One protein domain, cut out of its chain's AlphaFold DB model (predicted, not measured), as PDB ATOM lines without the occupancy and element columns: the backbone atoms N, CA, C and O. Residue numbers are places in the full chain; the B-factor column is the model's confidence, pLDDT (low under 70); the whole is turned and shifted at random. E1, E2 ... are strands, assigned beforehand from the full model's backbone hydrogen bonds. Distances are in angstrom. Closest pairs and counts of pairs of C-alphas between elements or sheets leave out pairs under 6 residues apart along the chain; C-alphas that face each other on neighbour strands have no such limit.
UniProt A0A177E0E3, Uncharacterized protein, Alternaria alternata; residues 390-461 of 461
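Overview. This is residues 390 to 461 of the 461 residues of an uncharacterized protein of Alternaria alternata (UniProt A0A177E0E3). A small, strongly twisted sheet of three strands has a two-stranded hairpin packed over E1 and E2, and a tail, residues 457 to 461, sticks out. The 72 printed residues hold no named helix and strands E1 to E5, antiparallel in the orders E1-E2-E3 and E4-E5; the class is all strand, with 31 residues in strands, under half. The whole is compact, radius of gyration of the C-alphas 12.7 A, spanning 47 by 28 by 17 A.

Arrangement. After residues 390 to 407, E1 (408 to 413), E2 (418 to 424) and E3 (431 to 436) form a meander, each strand the antiparallel neighbour of the one before. N 411 and O 420 are 3.0 A apart, N 423 and O 432 2.9 A. In the hairpin E4 (441 to 446) and E5 (449 to 454), N 444 and O 451 are 2.8 A apart. The closest C-alphas of E2 and E4, Asp 419 and Lys 442, are 5.4 A apart. E3 and E4 are apart.

Along the chain. E1 begins at C-alpha 408 (-13.142, 45.827, 40.405); E2 is 19.4 A long; E5 ends at C-alpha 454 (-27.770, 36.801, 47.246).

Size, cuts and confidence. The printed part has no cut and no long link between strands. Residues 390 and 457 to 461 have pLDDT under 70.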
ATOM      1  N   LEU A 390     -17.885  47.924  25.769       57.38
ATOM      2  CA  LEU A 390     -17.843  48.137  27.208       57.38
ATOM      3  C   LEU A 390     -18.169  49.607  27.438       57.38
ATOM      4  O   LEU A 390     -17.345  50.475  27.140       57.38
ATOM      5  N   SER A 391     -19.401  49.876  27.850       81.69
ATOM      6  CA  SER A 391     -19.897  51.234  27.898       81.69
ATOM      7  C   SER A 391     -19.392  51.833  29.193       81.69
ATOM      8  O   SER A 391     -19.301  51.163  30.229       81.69
ATOM      9  N   GLU A 392     -18.962  53.088  29.110       87.88
ATOM     10  CA  GLU A 392     -18.471  53.785  30.285       87.88
ATOM     11  C   GLU A 392     -19.601  53.893  31.310       87.88
ATOM     12  O   GLU A 392     -20.714  54.328  31.003       87.88
ATOM     13  N   VAL A 393     -19.300  53.496  32.544       86.94
ATOM     14  CA  VAL A 393     -20.188  53.715  33.681       86.94
ATOM     15  C   VAL A 393     -20.343  55.230  33.844       86.94
ATOM     16  O   VAL A 393     -19.327  55.926  33.959       86.94
ATOM     17  N   PRO A 394     -21.577  55.771  33.868       86.38
ATOM     18  CA  PRO A 394     -21.804  57.186  34.122       86.38
ATOM     19  C   PRO A 394     -21.041  57.662  35.364       86.38
ATOM     20  O   PRO A 394     -21.011  56.983  36.390       86.38
ATOM     21  N   ALA A 395     -20.413  58.838  35.279       82.00
ATOM     22  CA  ALA A 395     -19.519  59.330  36.330       82.00
ATOM     23  C   ALA A 395     -20.201  59.498  37.704       82.00
ATOM     24  O   ALA A 395     -19.513  59.504  38.721       82.00
ATOM     25  N   ASP A 396     -21.533  59.622  37.751       80.50
ATOM     26  CA  ASP A 396     -22.324  59.679  38.988       80.50
ATOM     27  C   ASP A 396     -22.553  58.306  39.644       80.50
ATOM     28  O   ASP A 396     -22.970  58.255  40.800       80.50
ATOM     29  N   LEU A 397     -22.281  57.211  38.929       84.44
ATOM     30  CA  LEU A 397     -22.421  55.829  39.400       84.44
ATOM     31  C   LEU A 397     -21.070  55.164  39.714       84.44
ATOM     32  O   LEU A 397     -21.037  54.105  40.339       84.44
ATOM     33  N   ALA A 398     -19.957  55.777  39.307       83.50
ATOM     34  CA  ALA A 398     -18.617  55.273  39.580       83.50
ATOM     35  C   ALA A 398     -18.233  55.435  41.074       83.50
ATOM     36  O   ALA A 398     -18.409  56.521  41.631       83.50
ATOM     37  N   PRO A 399     -17.630  54.415  41.726       76.81
ATOM     38  CA  PRO A 399     -17.233  54.467  43.141       76.81
ATOM     39  C   PRO A 399     -16.241  55.596  43.459       76.81
ATOM     40  O   PRO A 399     -16.250  56.156  44.555       76.81
ATOM     41  N   THR A 400     -15.380  55.927  42.493       75.56
ATOM     42  CA  THR A 400     -14.378  56.999  42.544       75.56
ATOM     43  C   THR A 400     -14.079  57.509  41.132       75.56
ATOM     44  O   THR A 400     -14.106  56.747  40.168       75.56
ATOM     45  N   ALA A 401     -13.712  58.792  41.005       71.12
ATOM     46  CA  ALA A 401     -13.366  59.422  39.720       71.12
ATOM     47  C   ALA A 401     -12.039  58.928  39.096       71.12
ATOM     48  O   ALA A 401     -11.695  59.316  37.985       71.12
ATOM     49  N   SER A 402     -11.271  58.107  39.814       83.88
ATOM     50  CA  SER A 402     -10.039  57.481  39.328       83.88
ATOM     51  C   SER A 402      -9.924  56.076  39.903       83.88
ATOM     52  O   SER A 402     -10.155  55.899  41.105       83.88
ATOM     53  N   CYS A 403      -9.538  55.112  39.072       91.75
ATOM     54  CA  CYS A 403      -9.411  53.699  39.425       91.75
ATOM     55  C   CYS A 403      -8.061  53.142  38.959       91.75
ATOM     56  O   CYS A 403      -7.385  53.743  38.121       91.75
ATOM     57  N   ARG A 404      -7.607  52.023  39.528       91.94
ATOM     58  CA  ARG A 404      -6.388  51.351  39.052       91.94
ATOM     59  C   ARG A 404      -6.739  50.342  37.960       91.94
ATOM     60  O   ARG A 404      -7.716  49.622  38.129       91.94
ATOM     61  N   PRO A 405      -5.942  50.221  36.883       93.00
ATOM     62  CA  PRO A 405      -6.159  49.194  35.869       93.00
ATOM     63  C   PRO A 405      -6.386  47.802  36.468       93.00
ATOM     64  O   PRO A 405      -5.554  47.322  37.241       93.00
ATOM     65  N   GLY A 406      -7.510  47.171  36.118       84.62
ATOM     66  CA  GLY A 406      -7.896  45.853  36.633       84.62
ATOM     67  C   GLY A 406      -8.519  45.845  38.034       84.62
ATOM     68  O   GLY A 406      -8.765  44.772  38.574       84.62
ATOM     69  N   GLU A 407      -8.775  47.008  38.634       92.00
ATOM     70  CA  GLU A 407      -9.574  47.122  39.853       92.00
ATOM     71  C   GLU A 407     -11.049  46.823  39.556       92.00
ATOM     72  O   GLU A 407     -11.563  47.180  38.494       92.00
ATOM     73  N   PHE A 408     -11.726  46.172  40.501       92.62
ATOM     74  CA  PHE A 408     -13.142  45.827  40.405       92.62
ATOM     75  C   PHE A 408     -13.957  46.620  41.420       92.62
ATOM     76  O   PHE A 408     -13.506  46.866  42.542       92.62
ATOM     77  N   GLY A 409     -15.174  46.980  41.034       93.06
ATOM     78  CA  GLY A 409     -16.110  47.714  41.872       93.06
ATOM     79  C   GLY A 409     -17.540  47.220  41.706       93.06
ATOM     80  O   GLY A 409     -17.837  46.384  40.851       93.06
ATOM     81  N   CYS A 410     -18.420  47.778  42.528       95.06
ATOM     82  CA  CYS A 410     -19.859  47.574  42.457       95.06
ATOM     83  C   CYS A 410     -20.535  48.895  42.098       95.06
ATOM     84  O   CYS A 410     -20.182  49.932  42.663       95.06
ATOM     85  N   ALA A 411     -21.505  48.856  41.190       95.19
ATOM     86  CA  ALA A 411     -22.332  50.008  40.859       95.19
ATOM     87  C   ALA A 411     -23.786  49.585  40.654       95.19
ATOM     88  O   ALA A 411     -24.062  48.531  40.089       95.19
ATOM     89  N   TRP A 412     -24.716  50.423  41.100       94.00
ATOM     90  CA  TRP A 412     -26.145  50.215  40.891       94.00
ATOM     91  C   TRP A 412     -26.574  50.849  39.568       94.00
ATOM     92  O   TRP A 412     -26.397  52.057  39.377       94.00
ATOM     93  N   SER A 413     -27.174  50.068  38.673       91.31
ATOM     94  CA  SER A 413     -27.741  50.595  37.432       91.31
ATOM     95  C   SER A 413     -29.182  51.054  37.659       91.31
ATOM     96  O   SER A 413     -30.051  50.286  38.076       91.31
ATOM     97  N   LYS A 414     -29.454  52.333  37.372       88.31
ATOM     98  CA  LYS A 414     -30.810  52.906  37.461       88.31
ATOM     99  C   LYS A 414     -31.742  52.368  36.373       88.31
ATOM    100  O   LYS A 414     -32.948  52.340  36.594       88.31
ATOM    101  N   ASP A 415     -31.189  51.944  35.239       82.56
ATOM    102  CA  ASP A 415     -31.969  51.480  34.091       82.56
ATOM    103  C   ASP A 415     -32.475  50.052  34.306       82.56
ATOM    104  O   ASP A 415     -33.643  49.760  34.048       82.56
ATOM    105  N   THR A 416     -31.627  49.173  34.849       83.50
ATOM    106  CA  THR A 416     -31.996  47.775  35.122       83.50
ATOM    107  C   THR A 416     -32.547  47.560  36.530       83.50
ATOM    108  O   THR A 416     -33.181  46.537  36.785       83.50
ATOM    109  N   MET A 417     -32.362  48.526  37.441       90.12
ATOM    110  CA  MET A 417     -32.726  48.414  38.858       90.12
ATOM    111  C   MET A 417     -32.070  47.190  39.518       90.12
ATOM    112  O   MET A 417     -32.717  46.441  40.259       90.12
ATOM    113  N   THR A 418     -30.786  46.988  39.223       89.44
ATOM    114  CA  THR A 418     -29.954  45.895  39.739       89.44
ATOM    115  C   THR A 418     -28.543  46.384  40.063       89.44
ATOM    116  O   THR A 418     -28.078  47.408  39.551       89.44
ATOM    117  N   ASP A 419     -27.854  45.646  40.934       92.75
ATOM    118  CA  ASP A 419     -26.422  45.829  41.160       92.75
ATOM    119  C   ASP A 419     -25.622  45.217  40.010       92.75
ATOM    120  O   ASP A 419     -26.002  44.193  39.455       92.75
ATOM    121  N   TRP A 420     -24.486  45.815  39.683       93.94
ATOM    122  CA  TRP A 420     -23.557  45.343  38.666       93.94
ATOM    123  C   TRP A 420     -22.139  45.302  39.220       93.94
ATOM    124  O   TRP A 420     -21.736  46.130  40.042       93.94
ATOM    125  N   THR A 421     -21.350  44.381  38.682       94.25
ATOM    126  CA  THR A 421     -19.892  44.427  38.762       94.25
ATOM    127  C   THR A 421     -19.352  45.336  37.658       94.25
ATOM    128  O   THR A 421     -19.806  45.300  36.510       94.25
ATOM    129  N   ILE A 422     -18.364  46.154  38.004       94.69
ATOM    130  CA  ILE A 422     -17.670  47.061  37.086       94.69
ATOM    131  C   ILE A 422     -16.165  46.819  37.172       94.69
ATOM    132  O   ILE A 422     -15.650  46.418  38.218       94.69
ATOM    133  N   VAL A 423     -15.452  47.067  36.077       94.62
ATOM    134  CA  VAL A 423     -13.997  46.890  35.991       94.62
ATOM    135  C   VAL A 423     -13.337  48.160  35.476       94.62
ATOM    136  O   VAL A 423     -13.835  48.811  34.560       94.62
ATOM    137  N   CYS A 424     -12.211  48.526  36.077       93.75
ATOM    138  CA  CYS A 424     -11.415  49.651  35.629       93.75
ATOM    139  C   CYS A 424     -10.621  49.279  34.375       93.75
ATOM    140  O   CYS A 424      -9.914  48.263  34.334       93.75
ATOM    141  N   ASP A 425     -10.721  50.123  33.357       91.88
ATOM    142  CA  ASP A 425     -10.022  49.951  32.097       91.88
ATOM    143  C   ASP A 425      -8.489  49.990  32.255       91.88
ATOM    144  O   ASP A 425      -7.931  50.412  33.269       91.88
ATOM    145  N   GLN A 426      -7.767  49.567  31.214       90.19
ATOM    146  CA  GLN A 426      -6.300  49.524  31.247       90.19
ATOM    147  C   GLN A 426      -5.656  50.915  31.383       90.19
ATOM    148  O   GLN A 426      -4.490  51.015  31.768       90.19
ATOM    149  N   SER A 427      -6.387  51.990  31.063       91.94
ATOM    150  CA  SER A 427      -5.884  53.355  31.212       91.94
ATOM    151  C   SER A 427      -5.982  53.886  32.647       91.94
ATOM    152  O   SER A 427      -5.306  54.868  32.965       91.94
ATOM    153  N   GLY A 428      -6.765  53.236  33.517       90.81
ATOM    154  CA  GLY A 428      -6.981  53.671  34.897       90.81
ATOM    155  C   GLY A 428      -7.891  54.897  35.004       90.81
ATOM    156  O   GLY A 428      -7.799  55.658  35.970       90.81
ATOM    157  N   LYS A 429      -8.700  55.159  33.974       90.94
ATOM    158  CA  LYS A 429      -9.506  56.387  33.878       90.94
ATOM    159  C   LYS A 429     -10.996  56.119  33.819       90.94
ATOM    160  O   LYS A 429     -11.753  56.976  34.265       90.94
ATOM    161  N   HIS A 430     -11.404  54.970  33.289       92.94
ATOM    162  CA  HIS A 430     -12.807  54.682  33.034       92.94
ATOM    163  C   HIS A 430     -13.212  53.382  33.716       92.94
ATOM    164  O   HIS A 430     -12.521  52.366  33.631       92.94
ATOM    165  N   TRP A 431     -14.360  53.424  34.383       94.50
ATOM    166  CA  TRP A 431     -15.058  52.227  34.824       94.50
ATOM    167  C   TRP A 431     -15.936  51.727  33.690       94.50
ATOM    168  O   TRP A 431     -16.627  52.512  33.042       94.50
ATOM    169  N   LEU A 432     -15.912  50.422  33.470       93.62
ATOM    170  CA  LEU A 432     -16.657  49.749  32.423       93.62
ATOM    171  C   LEU A 432     -17.617  48.748  33.062       93.62
ATOM    172  O   LEU A 432     -17.228  48.037  33.997       93.62
ATOM    173  N   TRP A 433     -18.854  48.682  32.569       90.81
ATOM    174  CA  TRP A 433     -19.807  47.660  33.006       90.81
ATOM    175  C   TRP A 433     -19.265  46.268  32.686       90.81
ATOM    176  O   TRP A 433     -18.883  46.000  31.552       90.81
ATOM    177  N   SER A 434     -19.195  45.389  33.687       91.62
ATOM    178  CA  SER A 434     -18.696  44.023  33.507       91.62
ATOM    179  C   SER A 434     -19.849  43.029  33.451       91.62
ATOM    180  O   SER A 434     -20.003  42.331  32.454       91.62
ATOM    181  N   SER A 435     -20.662  42.952  34.509       88.81
ATOM    182  CA  SER A 435     -21.784  42.011  34.574       88.81
ATOM    183  C   SER A 435     -22.881  42.501  35.512       88.81
ATOM    184  O   SER A 435     -22.586  42.907  36.636       88.81
ATOM    185  N   ASP A 436     -24.133  42.381  35.074       89.94
ATOM    186  CA  ASP A 436     -25.336  42.572  35.890       89.94
ATOM    187  C   ASP A 436     -25.469  41.427  36.906       89.94
ATOM    188  O   ASP A 436     -25.353  40.258  36.537       89.94
ATOM    189  N   CYS A 437     -25.709  41.740  38.178       85.75
ATOM    190  CA  CYS A 437     -25.990  40.734  39.198       85.75
ATOM    191  C   CYS A 437     -27.412  40.167  39.102       85.75
ATOM    192  O   CYS A 437     -27.676  39.093  39.640       85.75
ATOM    193  N   GLY A 438     -28.328  40.852  38.420       84.44
ATOM    194  CA  GLY A 438     -29.722  40.452  38.291       84.44
ATOM    195  C   GLY A 438     -30.564  40.737  39.540       84.44
ATOM    196  O   GLY A 438     -30.092  41.205  40.579       84.44
ATOM    197  N   GLN A 439     -31.870  40.472  39.440       81.56
ATOM    198  CA  GLN A 439     -32.817  40.739  40.528       81.56
ATOM    199  C   GLN A 439     -32.600  39.812  41.731       81.56
ATOM    200  O   GLN A 439     -32.502  38.596  41.586       81.56
ATOM    201  N   GLY A 440     -32.611  40.389  42.937       80.25
ATOM    202  CA  GLY A 440     -32.458  39.642  44.193       80.25
ATOM    203  C   GLY A 440     -31.009  39.324  44.565       80.25
ATOM    204  O   GLY A 440     -30.763  38.773  45.639       80.25
ATOM    205  N   MET A 441     -30.054  39.721  43.728       89.00
ATOM    206  CA  MET A 441     -28.628  39.689  44.020       89.00
ATOM    207  C   MET A 441     -28.148  41.108  44.340       89.00
ATOM    208  O   MET A 441     -28.761  42.090  43.923       89.00
ATOM    209  N   LYS A 442     -27.064  41.212  45.102       94.31
ATOM    210  CA  LYS A 442     -26.330  42.452  45.340       94.31
ATOM    211  C   LYS A 442     -24.869  42.259  44.982       94.31
ATOM    212  O   LYS A 442     -24.331  41.165  45.153       94.31
ATOM    213  N   CYS A 443     -24.222  43.310  44.506       94.31
ATOM    214  CA  CYS A 443     -22.784  43.280  44.301       94.31
ATOM    215  C   CYS A 443     -22.088  43.531  45.643       94.31
ATOM    216  O   CYS A 443     -22.360  44.526  46.318       94.31
ATOM    217  N   GLU A 444     -21.194  42.629  46.035       93.25
ATOM    218  CA  GLU A 444     -20.332  42.780  47.201       93.25
ATOM    219  C   GLU A 444     -18.861  42.793  46.794       93.25
ATOM    220  O   GLU A 444     -18.430  42.155  45.832       93.25
ATOM    221  N   TRP A 445     -18.076  43.552  47.555       88.62
ATOM    222  CA  TRP A 445     -16.633  43.620  47.390       88.62
ATOM    223  C   TRP A 445     -15.957  42.759  48.457       88.62
ATOM    224  O   TRP A 445     -16.150  42.981  49.654       88.62
ATOM    225  N   GLY A 446     -15.142  41.794  48.031       84.25
ATOM    226  CA  GLY A 446     -14.406  40.902  48.923       84.25
ATOM    227  C   GLY A 446     -13.141  40.372  48.258       84.25
ATOM    228  O   GLY A 446     -13.144  40.027  47.083       84.25
ATOM    229  N   GLY A 447     -12.023  40.354  48.989       85.06
ATOM    230  CA  GLY A 447     -10.764  39.795  48.476       85.06
ATOM    231  C   GLY A 447     -10.144  40.548  47.288       85.06
ATOM    232  O   GLY A 447      -9.322  39.978  46.581       85.06
ATOM    233  N   GLY A 448     -10.513  41.813  47.059       85.62
ATOM    234  CA  GLY A 448     -10.023  42.601  45.921       85.62
ATOM    235  C   GLY A 448     -10.810  42.413  44.621       85.62
ATOM    236  O   GLY A 448     -10.433  42.999  43.608       85.62
ATOM    237  N   VAL A 449     -11.905  41.647  44.647       86.69
ATOM    238  CA  VAL A 449     -12.811  41.451  43.509       86.69
ATOM    239  C   VAL A 449     -14.254  41.788  43.887       86.69
ATOM    240  O   VAL A 449     -14.688  41.589  45.025       86.69
ATOM    241  N   ALA A 450     -14.999  42.317  42.920       88.00
ATOM    242  CA  ALA A 450     -16.439  42.512  43.030       88.00
ATOM    243  C   ALA A 450     -17.154  41.254  42.528       88.00
ATOM    244  O   ALA A 450     -16.788  40.715  41.485       88.00
ATOM    245  N   HIS A 451     -18.151  40.779  43.267       88.06
ATOM    246  CA  HIS A 451     -18.911  39.580  42.920       88.06
ATOM    247  C   HIS A 451     -20.374  39.730  43.336       88.06
ATOM    248  O   HIS A 451     -20.712  40.498  44.233       88.06
ATOM    249  N   CYS A 452     -21.257  39.000  42.662       87.94
ATOM    250  CA  CYS A 452     -22.687  39.034  42.931       87.94
ATOM    251  C   CYS A 452     -23.047  37.983  43.983       87.94
ATOM    252  O   CYS A 452     -22.763  36.800  43.806       87.94
ATOM    253  N   VAL A 453     -23.709  38.399  45.059       87.50
ATOM    254  CA  VAL A 453     -24.194  37.516  46.126       87.50
ATOM    255  C   VAL A 453     -25.694  37.681  46.312       87.50
ATOM    256  O   VAL A 453     -26.260  38.715  45.970       87.50
ATOM    257  N   LEU A 454     -26.355  36.684  46.897       85.31
ATOM    258  CA  LEU A 454     -27.770  36.801  47.246       85.31
ATOM    259  C   LEU A 454     -27.986  37.973  48.208       85.31
ATOM    260  O   LEU A 454     -27.328  38.089  49.249       85.31
ATOM    261  N   ASN A 455     -28.934  38.844  47.870       87.00
ATOM    262  CA  ASN A 455     -29.314  39.942  48.736       87.00
ATOM    263  C   ASN A 455     -30.051  39.366  49.950       87.00
ATOM    264  O   ASN A 455     -31.253  39.104  49.902       87.00
ATOM    265  N   LYS A 456     -29.310  39.144  51.044       72.94
ATOM    266  CA  LYS A 456     -29.850  38.799  52.364       72.94
ATOM    267  C   LYS A 456     -30.620  39.997  52.919       72.94
ATOM    268  O   LYS A 456     -30.181  40.655  53.862       72.94
ATOM    269  N   VAL A 457     -31.768  40.306  52.328       63.84
ATOM    270  CA  VAL A 457     -32.760  41.148  52.981       63.84
ATOM    271  C   VAL A 457     -33.234  40.338  54.178       63.84
ATOM    272  O   VAL A 457     -33.961  39.356  54.029       63.84
ATOM    273  N   LEU A 458     -32.754  40.706  55.368       44.41
ATOM    274  CA  LEU A 458     -33.354  40.280  56.623       44.41
ATOM    275  C   LEU A 458     -34.841  40.629  56.528       44.41
ATOM    276  O   LEU A 458     -35.214  41.799  56.613       44.41
ATOM    277  N   PHE A 459     -35.680  39.616  56.327       40.03
ATOM    278  CA  PHE A 459     -37.098  39.718  56.618       40.03
ATOM    279  C   PHE A 459     -37.207  39.928  58.130       40.03
ATOM    280  O   PHE A 459     -37.275  38.978  58.903       40.03
ATOM    281  N   VAL A 460     -37.138  41.187  58.563       40.16
ATOM    282  CA  VAL A 460     -37.610  41.575  59.889       40.16
ATOM    283  C   VAL A 460     -39.129  41.487  59.802       40.16
ATOM    284  O   VAL A 460     -39.766  42.355  59.208       40.16
ATOM    285  N   ALA A 461     -39.663  40.362  60.277       41.16
ATOM    286  CA  ALA A 461     -41.092  40.148  60.458       41.16
ATOM    287  C   ALA A 461     -41.636  41.004  61.607       41.16
ATOM    288  O   ALA A 461     -40.907  41.165  62.616       41.16
TER     289      ALA A 461